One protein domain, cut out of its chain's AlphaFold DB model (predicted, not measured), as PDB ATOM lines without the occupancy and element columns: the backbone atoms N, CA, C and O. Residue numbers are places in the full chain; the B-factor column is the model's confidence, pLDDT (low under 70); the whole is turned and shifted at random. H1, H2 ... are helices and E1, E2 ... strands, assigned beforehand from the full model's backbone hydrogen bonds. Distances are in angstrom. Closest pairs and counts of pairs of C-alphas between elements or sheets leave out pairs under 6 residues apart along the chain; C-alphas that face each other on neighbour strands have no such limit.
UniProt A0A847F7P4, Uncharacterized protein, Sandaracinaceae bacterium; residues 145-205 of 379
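What this domain is: This is residues 145 to 205 of the 379 residues of an uncharacterized protein of Sandaracinaceae bacterium (UniProt A0A847F7P4). Two helices, H1 and H3, cross and pack on each other, and the short helix H2 packs on both, near the first half of H1. A small sheet of three short strands, E1, E2 and E3, sits at one side, where the first part of H1 grazes it. The printed part has 61 residues, in the order H1, E1, E2, E3, H2, H3; the antiparallel sheet has the order E1, E2, E3, and the class is mixed, helices and strands. It is compact, with a radius of gyration of the C-alphas of 10.0 A, and spans 27 by 22 by 15 A.

Where its parts are: H1, residues 145 to 158, begins at C-alpha 145 (140.971, 163.711, 121.714) and is 20.0 A long. E1 is residues 166 to 168, E2 residues 172 to 174 and E3 residues 180 to 182. H2 is residues 184 to 188. H3, residues 193 to 204, is 16.5 A long and ends at C-alpha 204 (154.718, 155.877, 108.690).

How they stand to each other: H1 touches H3 at a steep tilt of 52 degrees, the same way; the closest C-alphas, of Ala 155 and Arg 198, are 4.8 A apart. With residues 145 to 151 alone H1 touches H2, closest at the C-alphas of Ala 148 and Leu 186, 5.1 A. With residues 193 to 197 alone H3 touches H2, closest at the C-alphas of Leu 186 and Ala 193, 4.5 A. H1 only grazes the sheet, with residues 145 to 152. H3 is only just not on it, with 4 pairs of C-alphas within 10 A. E1, E2 and E3 form a meander, each strand the antiparallel neighbour of the one before. In the hairpin E1 and E2, N 168 and O 172 are 2.8 A apart; in the hairpin E2 and E3, N 181 and O 173 are 2.8 A apart, both within hydrogen-bond range. In H1, H2 and H3 every O i to N i+4 pair is within hydrogen-bond range.

The domain as a whole: The two C-alphas farthest apart, of Ser 177 and Glu 191, are 29.0 A apart. The printed part has no cut and no long link. Mean pLDDT of the printed part is 84.0; residues 177 to 179 and 205 are under 70.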
ATOM      1  N   ILE A 145     141.027 164.090 123.124       94.38
ATOM      2  CA  ILE A 145     140.971 163.711 121.714       94.38
ATOM      3  C   ILE A 145     141.738 164.720 120.865       94.38
ATOM      4  O   ILE A 145     142.642 164.344 120.109       94.38
ATOM      5  N   ALA A 146     141.463 166.014 121.048       96.00
ATOM      6  CA  ALA A 146     142.176 167.064 120.337       96.00
ATOM      7  C   ALA A 146     143.692 167.012 120.591       96.00
ATOM      8  O   ALA A 146     144.483 167.226 119.667       96.00
ATOM      9  N   LEU A 147     144.111 166.731 121.831       95.62
ATOM     10  CA  LEU A 147     145.516 166.542 122.199       95.62
ATOM     11  C   LEU A 147     146.138 165.344 121.478       95.62
ATOM     12  O   LEU A 147     147.240 165.487 120.949       95.62
ATOM     13  N   ALA A 148     145.449 164.202 121.415       94.38
ATOM     14  CA  ALA A 148     145.946 163.001 120.746       94.38
ATOM     15  C   ALA A 148     146.237 163.255 119.258       94.38
ATOM     16  O   ALA A 148     147.346 162.984 118.789       94.38
ATOM     17  N   TYR A 149     145.289 163.848 118.527       96.44
ATOM     18  CA  TYR A 149     145.489 164.189 117.115       96.44
ATOM     19  C   TYR A 149     146.583 165.235 116.901       96.44
ATOM     20  O   TYR A 149     147.385 165.090 115.979       96.44
ATOM     21  N   ARG A 150     146.668 166.267 117.753       95.88
ATOM     22  CA  ARG A 150     147.757 167.253 117.655       95.88
ATOM     23  C   ARG A 150     149.119 166.636 117.917       95.88
ATOM     24  O   ARG A 150     150.031 166.883 117.143       95.88
ATOM     25  N   CYS A 151     149.246 165.809 118.955       95.50
ATOM     26  CA  CYS A 151     150.488 165.088 119.233       95.50
ATOM     27  C   CYS A 151     150.913 164.247 118.028       95.50
ATOM     28  O   CYS A 151     152.091 164.219 117.676       95.50
ATOM     29  N   PHE A 152     149.957 163.584 117.375       95.31
ATOM     30  CA  PHE A 152     150.226 162.821 116.166       95.31
ATOM     31  C   PHE A 152     150.654 163.712 114.989       95.31
ATOM     32  O   PHE A 152     151.677 163.431 114.371       95.31
ATOM     33  N   ALA A 153     149.961 164.825 114.734       96.56
ATOM     34  CA  ALA A 153     150.347 165.795 113.705       96.56
ATOM     35  C   ALA A 153     151.748 166.386 113.948       96.56
ATOM     36  O   ALA A 153     152.571 166.453 113.037       96.56
ATOM     37  N   ASP A 154     152.061 166.765 115.188       95.81
ATOM     38  CA  ASP A 154     153.384 167.254 115.591       95.81
ATOM     39  C   ASP A 154     154.467 166.198 115.353       95.81
ATOM     40  O   ASP A 154     155.555 166.513 114.870       95.81
ATOM     41  N   ALA A 155     154.162 164.934 115.649       93.25
ATOM     42  CA  ALA A 155     155.066 163.822 115.407       93.25
ATOM     43  C   ALA A 155     155.307 163.568 113.911       93.25
ATOM     44  O   ALA A 155     156.455 163.348 113.530       93.25
ATOM     45  N   LEU A 156     154.272 163.636 113.066       92.25
ATOM     46  CA  LEU A 156     154.417 163.524 111.608       92.25
ATOM     47  C   LEU A 156     155.332 164.623 111.065       92.25
ATOM     48  O   LEU A 156     156.317 164.322 110.388       92.25
ATOM     49  N   ARG A 157     155.081 165.878 111.459       93.88
ATOM     50  CA  ARG A 157     155.901 167.031 111.059       93.88
ATOM     51  C   ARG A 157     157.352 166.893 111.514       93.88
ATOM     52  O   ARG A 157     158.262 167.188 110.744       93.88
ATOM     53  N   ALA A 158     157.581 166.407 112.735       88.62
ATOM     54  CA  ALA A 158     158.926 166.162 113.256       88.62
ATOM     55  C   ALA A 158     159.684 165.067 112.487       88.62
ATOM     56  O   ALA A 158     160.911 165.100 112.426       88.62
ATOM     57  N   GLU A 159     158.966 164.111 111.897       84.19
ATOM     58  CA  GLU A 159     159.529 163.048 111.062       84.19
ATOM     59  C   GLU A 159     159.557 163.426 109.565       84.19
ATOM     60  O   GLU A 159     159.980 162.627 108.737       84.19
ATOM     61  N   GLY A 160     159.164 164.650 109.195       84.12
ATOM     62  CA  GLY A 160     159.172 165.117 107.803       84.12
ATOM     63  C   GLY A 160     158.040 164.554 106.937       84.12
ATOM     64  O   GLY A 160     158.131 164.605 105.712       84.12
ATOM     65  N   ILE A 161     156.982 164.027 107.554       84.38
ATOM     66  CA  ILE A 161     155.767 163.565 106.877       84.38
ATOM     67  C   ILE A 161     154.740 164.703 106.900       84.38
ATOM     68  O   ILE A 161     154.600 165.392 107.913       84.38
ATOM     69  N   ALA A 162     154.006 164.890 105.800       87.25
ATOM     70  CA  ALA A 162     152.861 165.795 105.779       87.25
ATOM     71  C   ALA A 162     151.801 165.351 106.806       87.25
ATOM     72  O   ALA A 162     151.527 164.165 106.978       87.25
ATOM     73  N   ASP A 163     151.213 166.308 107.519       91.62
ATOM     74  CA  ASP A 163     150.152 166.074 108.499       91.62
ATOM     75  C   ASP A 163     148.760 166.230 107.871       91.62
ATOM     76  O   ASP A 163     147.837 166.726 108.510       91.62
ATOM     77  N   ASP A 164     148.589 165.816 106.615       90.94
ATOM     78  CA  ASP A 164     147.365 165.900 105.804       90.94
ATOM     79  C   ASP A 164     146.447 164.671 105.954       90.94
ATOM     80  O   ASP A 164     145.623 164.383 105.090       90.94
ATOM     81  N   PHE A 165     146.555 163.958 107.078       89.75
ATOM     82  CA  PHE A 165     145.637 162.876 107.425       89.75
ATOM     83  C   PHE A 165     144.222 163.399 107.713       89.75
ATOM     84  O   PHE A 165     144.037 164.517 108.217       89.75
ATOM     85  N   GLU A 166     143.237 162.534 107.468       89.50
ATOM     86  CA  GLU A 166     141.831 162.773 107.787       89.50
ATOM     87  C   GLU A 166     141.490 162.163 109.161       89.50
ATOM     88  O   GLU A 166     141.707 160.962 109.378       89.50
ATOM     89  N   PRO A 167     140.978 162.949 110.124       91.06
ATOM     90  CA  PRO A 167     140.509 162.423 111.399       91.06
ATOM     91  C   PRO A 167     139.286 161.511 111.230       91.06
ATOM     92  O   PRO A 167     138.213 161.935 110.811       91.06
ATOM     93  N   MET A 168     139.425 160.256 111.642       86.19
ATOM     94  CA  MET A 168     138.323 159.321 111.839       86.19
ATOM     95  C   MET A 168     138.023 159.226 113.337       86.19
ATOM     96  O   MET A 168     138.593 158.413 114.068       86.19
ATOM     97  N   PHE A 169     137.170 160.132 113.806       86.75
ATOM     98  CA  PHE A 169     136.867 160.290 115.224       86.75
ATOM     99  C   PHE A 169     136.271 159.029 115.870       86.75
ATOM    100  O   PHE A 169     135.553 158.266 115.215       86.75
ATOM    101  N   PRO A 170     136.531 158.807 117.173       85.31
ATOM    102  CA  PRO A 170     137.209 159.704 118.111       85.31
ATOM    103  C   PRO A 170     138.733 159.563 118.122       85.31
ATOM    104  O   PRO A 170     139.416 160.507 118.477       85.31
ATOM    105  N   THR A 171     139.294 158.407 117.777       86.25
ATOM    106  CA  THR A 171     140.715 158.112 118.043       86.25
ATOM    107  C   THR A 171     141.368 157.346 116.901       86.25
ATOM    108  O   THR A 171     142.166 156.440 117.120       86.25
ATOM    109  N   SER A 172     141.034 157.663 115.654       85.25
ATOM    110  CA  SER A 172     141.695 157.079 114.484       85.25
ATOM    111  C   SER A 172     142.015 158.130 113.428       85.25
ATOM    112  O   SER A 172     141.325 159.134 113.300       85.25
ATOM    113  N   ALA A 173     143.080 157.926 112.665       86.44
ATOM    114  CA  ALA A 173     143.475 158.800 111.565       86.44
ATOM    115  C   ALA A 173     143.632 157.982 110.286       86.44
ATOM    116  O   ALA A 173     144.212 156.897 110.325       86.44
ATOM    117  N   VAL A 174     143.131 158.500 109.168       78.81
ATOM    118  CA  VAL A 174     143.327 157.916 107.839       78.81
ATOM    119  C   VAL A 174     144.413 158.711 107.125       78.81
ATOM    120  O   VAL A 174     144.250 159.900 106.861       78.81
ATOM    121  N   MET A 175     145.536 158.063 106.834       80.69
ATOM    122  CA  MET A 175     146.620 158.654 106.051       80.69
ATOM    123  C   MET A 175     146.208 158.774 104.574       80.69
ATOM    124  O   MET A 175     145.419 157.947 104.107       80.69
ATOM    125  N   PRO A 176     146.776 159.714 103.793       72.75
ATOM    126  CA  PRO A 176     146.488 159.829 102.356       72.75
ATOM    127  C   PRO A 176     146.754 158.543 101.557       72.75
ATOM    128  O   PRO A 176     146.088 158.269 100.564       72.75
ATOM    129  N   SER A 177     147.706 157.725 102.011       64.12
ATOM    130  CA  SER A 177     148.040 156.407 101.456       64.12
ATOM    131  C   SER A 177     147.085 155.276 101.884       64.12
ATOM    132  O   SER A 177     147.248 154.129 101.468       64.12
ATOM    133  N   GLY A 178     146.052 155.579 102.677       62.53
ATOM    134  CA  GLY A 178     144.990 154.646 103.064       62.53
ATOM    135  C   GLY A 178     145.291 153.783 104.295       62.53
ATOM    136  O   GLY A 178     144.533 152.855 104.603       62.53
ATOM    137  N   GLU A 179     146.394 154.025 105.013       67.94
ATOM    138  CA  GLU A 179     146.618 153.459 106.343       67.94
ATOM    139  C   GLU A 179     145.693 154.093 107.379       67.94
ATOM    140  O   GLU A 179     145.577 155.310 107.467       67.94
ATOM    141  N   ILE A 180     145.094 153.246 108.211       70.88
ATOM    142  CA  ILE A 180     144.354 153.672 109.393       70.88
ATOM    143  C   ILE A 180     145.277 153.514 110.598       70.88
ATOM    144  O   ILE A 180     145.817 152.432 110.841       70.88
ATOM    145  N   VAL A 181     145.457 154.593 111.347       75.56
ATOM    146  CA  VAL A 181     146.283 154.642 112.552       75.56
ATOM    147  C   VAL A 181     145.381 154.843 113.758       75.56
ATOM    148  O   VAL A 181     144.692 155.856 113.849       75.56
ATOM    149  N   SER A 182     145.406 153.898 114.698       81.62
ATOM    150  CA  SER A 182     144.742 154.075 115.991       81.62
ATOM    151  C   SER A 182     145.557 155.015 116.883       81.62
ATOM    152  O   SER A 182     146.757 154.825 117.090       81.62
ATOM    153  N   LEU A 183     144.874 156.017 117.431       86.00
ATOM    154  CA  LEU A 183     145.385 157.009 118.375       86.00
ATOM    155  C   LEU A 183     144.863 156.774 119.798       86.00
ATOM    156  O   LEU A 183     145.099 157.587 120.687       86.00
ATOM    157  N   GLU A 184     144.172 155.662 120.042       81.12
ATOM    158  CA  GLU A 184     143.548 155.360 121.333       81.12
ATOM    159  C   GLU A 184     144.558 155.393 122.488       81.12
ATOM    160  O   GLU A 184     144.308 155.982 123.537       81.12
ATOM    161  N   ARG A 185     145.766 154.866 122.259       77.62
ATOM    162  CA  ARG A 185     146.846 154.895 123.255       77.62
ATOM    163  C   ARG A 185     147.352 156.304 123.572       77.62
ATOM    164  O   ARG A 185     147.864 156.515 124.667       77.62
ATOM    165  N   LEU A 186     147.240 157.251 122.636       87.31
ATOM    166  CA  LEU A 186     147.591 158.655 122.887       87.31
ATOM    167  C   LEU A 186     146.519 159.310 123.763       87.31
ATOM    168  O   LEU A 186     146.861 160.073 124.658       87.31
ATOM    169  N   ALA A 187     145.246 158.978 123.532       84.25
ATOM    170  CA  ALA A 187     144.131 159.467 124.340       84.25
ATOM    171  C   ALA A 187     144.156 158.904 125.777       84.25
ATOM    172  O   ALA A 187     143.843 159.612 126.725       84.25
ATOM    173  N   GLN A 188     144.580 157.651 125.964       81.75
ATOM    174  CA  GLN A 188     144.626 157.009 127.288       81.75
ATOM    175  C   GLN A 188     145.821 157.436 128.161       81.75
ATOM    176  O   GLN A 188     145.788 157.237 129.373       81.75
ATOM    177  N   SER A 189     146.896 157.980 127.578       80.94
ATOM    178  CA  SER A 189     148.114 158.329 128.322       80.94
ATOM    179  C   SER A 189     148.722 159.639 127.828       80.94
ATOM    180  O   SER A 189     149.608 159.650 126.973       80.94
ATOM    181  N   SER A 190     148.271 160.753 128.406       75.44
ATOM    182  CA  SER A 190     148.742 162.099 128.055       75.44
ATOM    183  C   SER A 190     150.251 162.281 128.271       75.44
ATOM    184  O   SER A 190     150.916 162.892 127.436       75.44
ATOM    185  N   GLU A 191     150.820 161.695 129.328       80.94
ATOM    186  CA  GLU A 191     152.260 161.774 129.620       80.94
ATOM    187  C   GLU A 191     153.121 161.056 128.569       80.94
ATOM    188  O   GLU A 191     154.190 161.538 128.191       80.94
ATOM    189  N   GLN A 192     152.663 159.902 128.071       80.44
ATOM    190  CA  GLN A 192     153.403 159.107 127.086       80.44
ATOM    191  C   GLN A 192     153.030 159.457 125.640       80.44
ATOM    192  O   GLN A 192     153.722 159.019 124.715       80.44
ATOM    193  N   ALA A 193     151.978 160.256 125.432       84.31
ATOM    194  CA  ALA A 193     151.442 160.590 124.117       84.31
ATOM    195  C   ALA A 193     152.511 161.091 123.129       84.31
ATOM    196  O   ALA A 193     152.540 160.556 122.020       84.31
ATOM    197  N   PRO A 194     153.459 161.988 123.483       86.88
ATOM    198  CA  PRO A 194     154.496 162.426 122.543       86.88
ATOM    199  C   PRO A 194     155.421 161.291 122.077       86.88
ATOM    200  O   PRO A 194     155.811 161.227 120.910       86.88
ATOM    201  N   THR A 195     155.772 160.371 122.979       79.12
ATOM    202  CA  THR A 195     156.637 159.223 122.671       79.12
ATOM    203  C   THR A 195     155.910 158.218 121.784       79.12
ATOM    204  O   THR A 195     156.475 157.752 120.792       79.12
ATOM    205  N   ILE A 196     154.646 157.917 122.101       75.94
ATOM    206  CA  ILE A 196     153.813 157.009 121.305       75.94
ATOM    207  C   ILE A 196     153.550 157.620 119.921       75.94
ATOM    208  O   ILE A 196     153.742 156.944 118.912       75.94
ATOM    209  N   ALA A 197     153.205 158.907 119.851       87.44
ATOM    210  CA  ALA A 197     152.990 159.632 118.603       87.44
ATOM    211  C   ALA A 197     154.227 159.597 117.699       87.44
ATOM    212  O   ALA A 197     154.124 159.250 116.523       87.44
ATOM    213  N   ARG A 198     155.419 159.870 118.249       83.31
ATOM    214  CA  ARG A 198     156.682 159.779 117.500       83.31
ATOM    215  C   ARG A 198     156.958 158.360 117.012       83.31
ATOM    216  O   ARG A 198     157.451 158.182 115.902       83.31
ATOM    217  N   HIS A 199     156.631 157.342 117.806       74.75
ATOM    218  CA  HIS A 199     156.742 155.955 117.366       74.75
ATOM    219  C   HIS A 199     155.829 155.664 116.165       74.75
ATOM    220  O   HIS A 199     156.312 155.129 115.167       74.75
ATOM    221  N   LEU A 200     154.557 156.079 116.223       78.00
ATOM    222  CA  LEU A 200     153.595 155.935 115.123       78.00
ATOM    223  C   LEU A 200     154.051 156.689 113.865       78.00
ATOM    224  O   LEU A 200     154.086 156.108 112.783       78.00
ATOM    225  N   ALA A 201     154.483 157.945 113.999       84.00
ATOM    226  CA  ALA A 201     154.993 158.735 112.881       84.00
ATOM    227  C   ALA A 201     156.216 158.076 112.227       84.00
ATOM    228  O   ALA A 201     156.267 157.919 111.011       84.00
ATOM    229  N   ARG A 202     157.168 157.560 113.014       74.81
ATOM    230  CA  ARG A 202     158.309 156.812 112.463       74.81
ATOM    231  C   ARG A 202     157.910 155.508 111.778       74.81
ATOM    232  O   ARG A 202     158.647 155.045 110.915       74.81
ATOM    233  N   MET A 203     156.808 154.870 112.182       70.38
ATOM    234  CA  MET A 203     156.285 153.702 111.464       70.38
ATOM    235  C   MET A 203     155.755 154.083 110.075       70.38
ATOM    236  O   MET A 203     155.844 153.262 109.158       70.38
ATOM    237  N   LEU A 204     155.247 155.311 109.931       71.62
ATOM    238  CA  LEU A 204     154.718 155.877 108.690       71.62
ATOM    239  C   LEU A 204     155.768 156.553 107.805       71.62
ATOM    240  O   LEU A 204     155.526 156.656 106.607       71.62
ATOM    241  N   ASN A 205     156.917 156.979 108.353       68.38
ATOM    242  CA  ASN A 205     158.008 157.676 107.642       68.38
ATOM    243  C   ASN A 205     158.776 156.776 106.661       68.38
ATOM    244  O   ASN A 205     160.005 156.681 106.630       68.38
TER     245      ASN A 205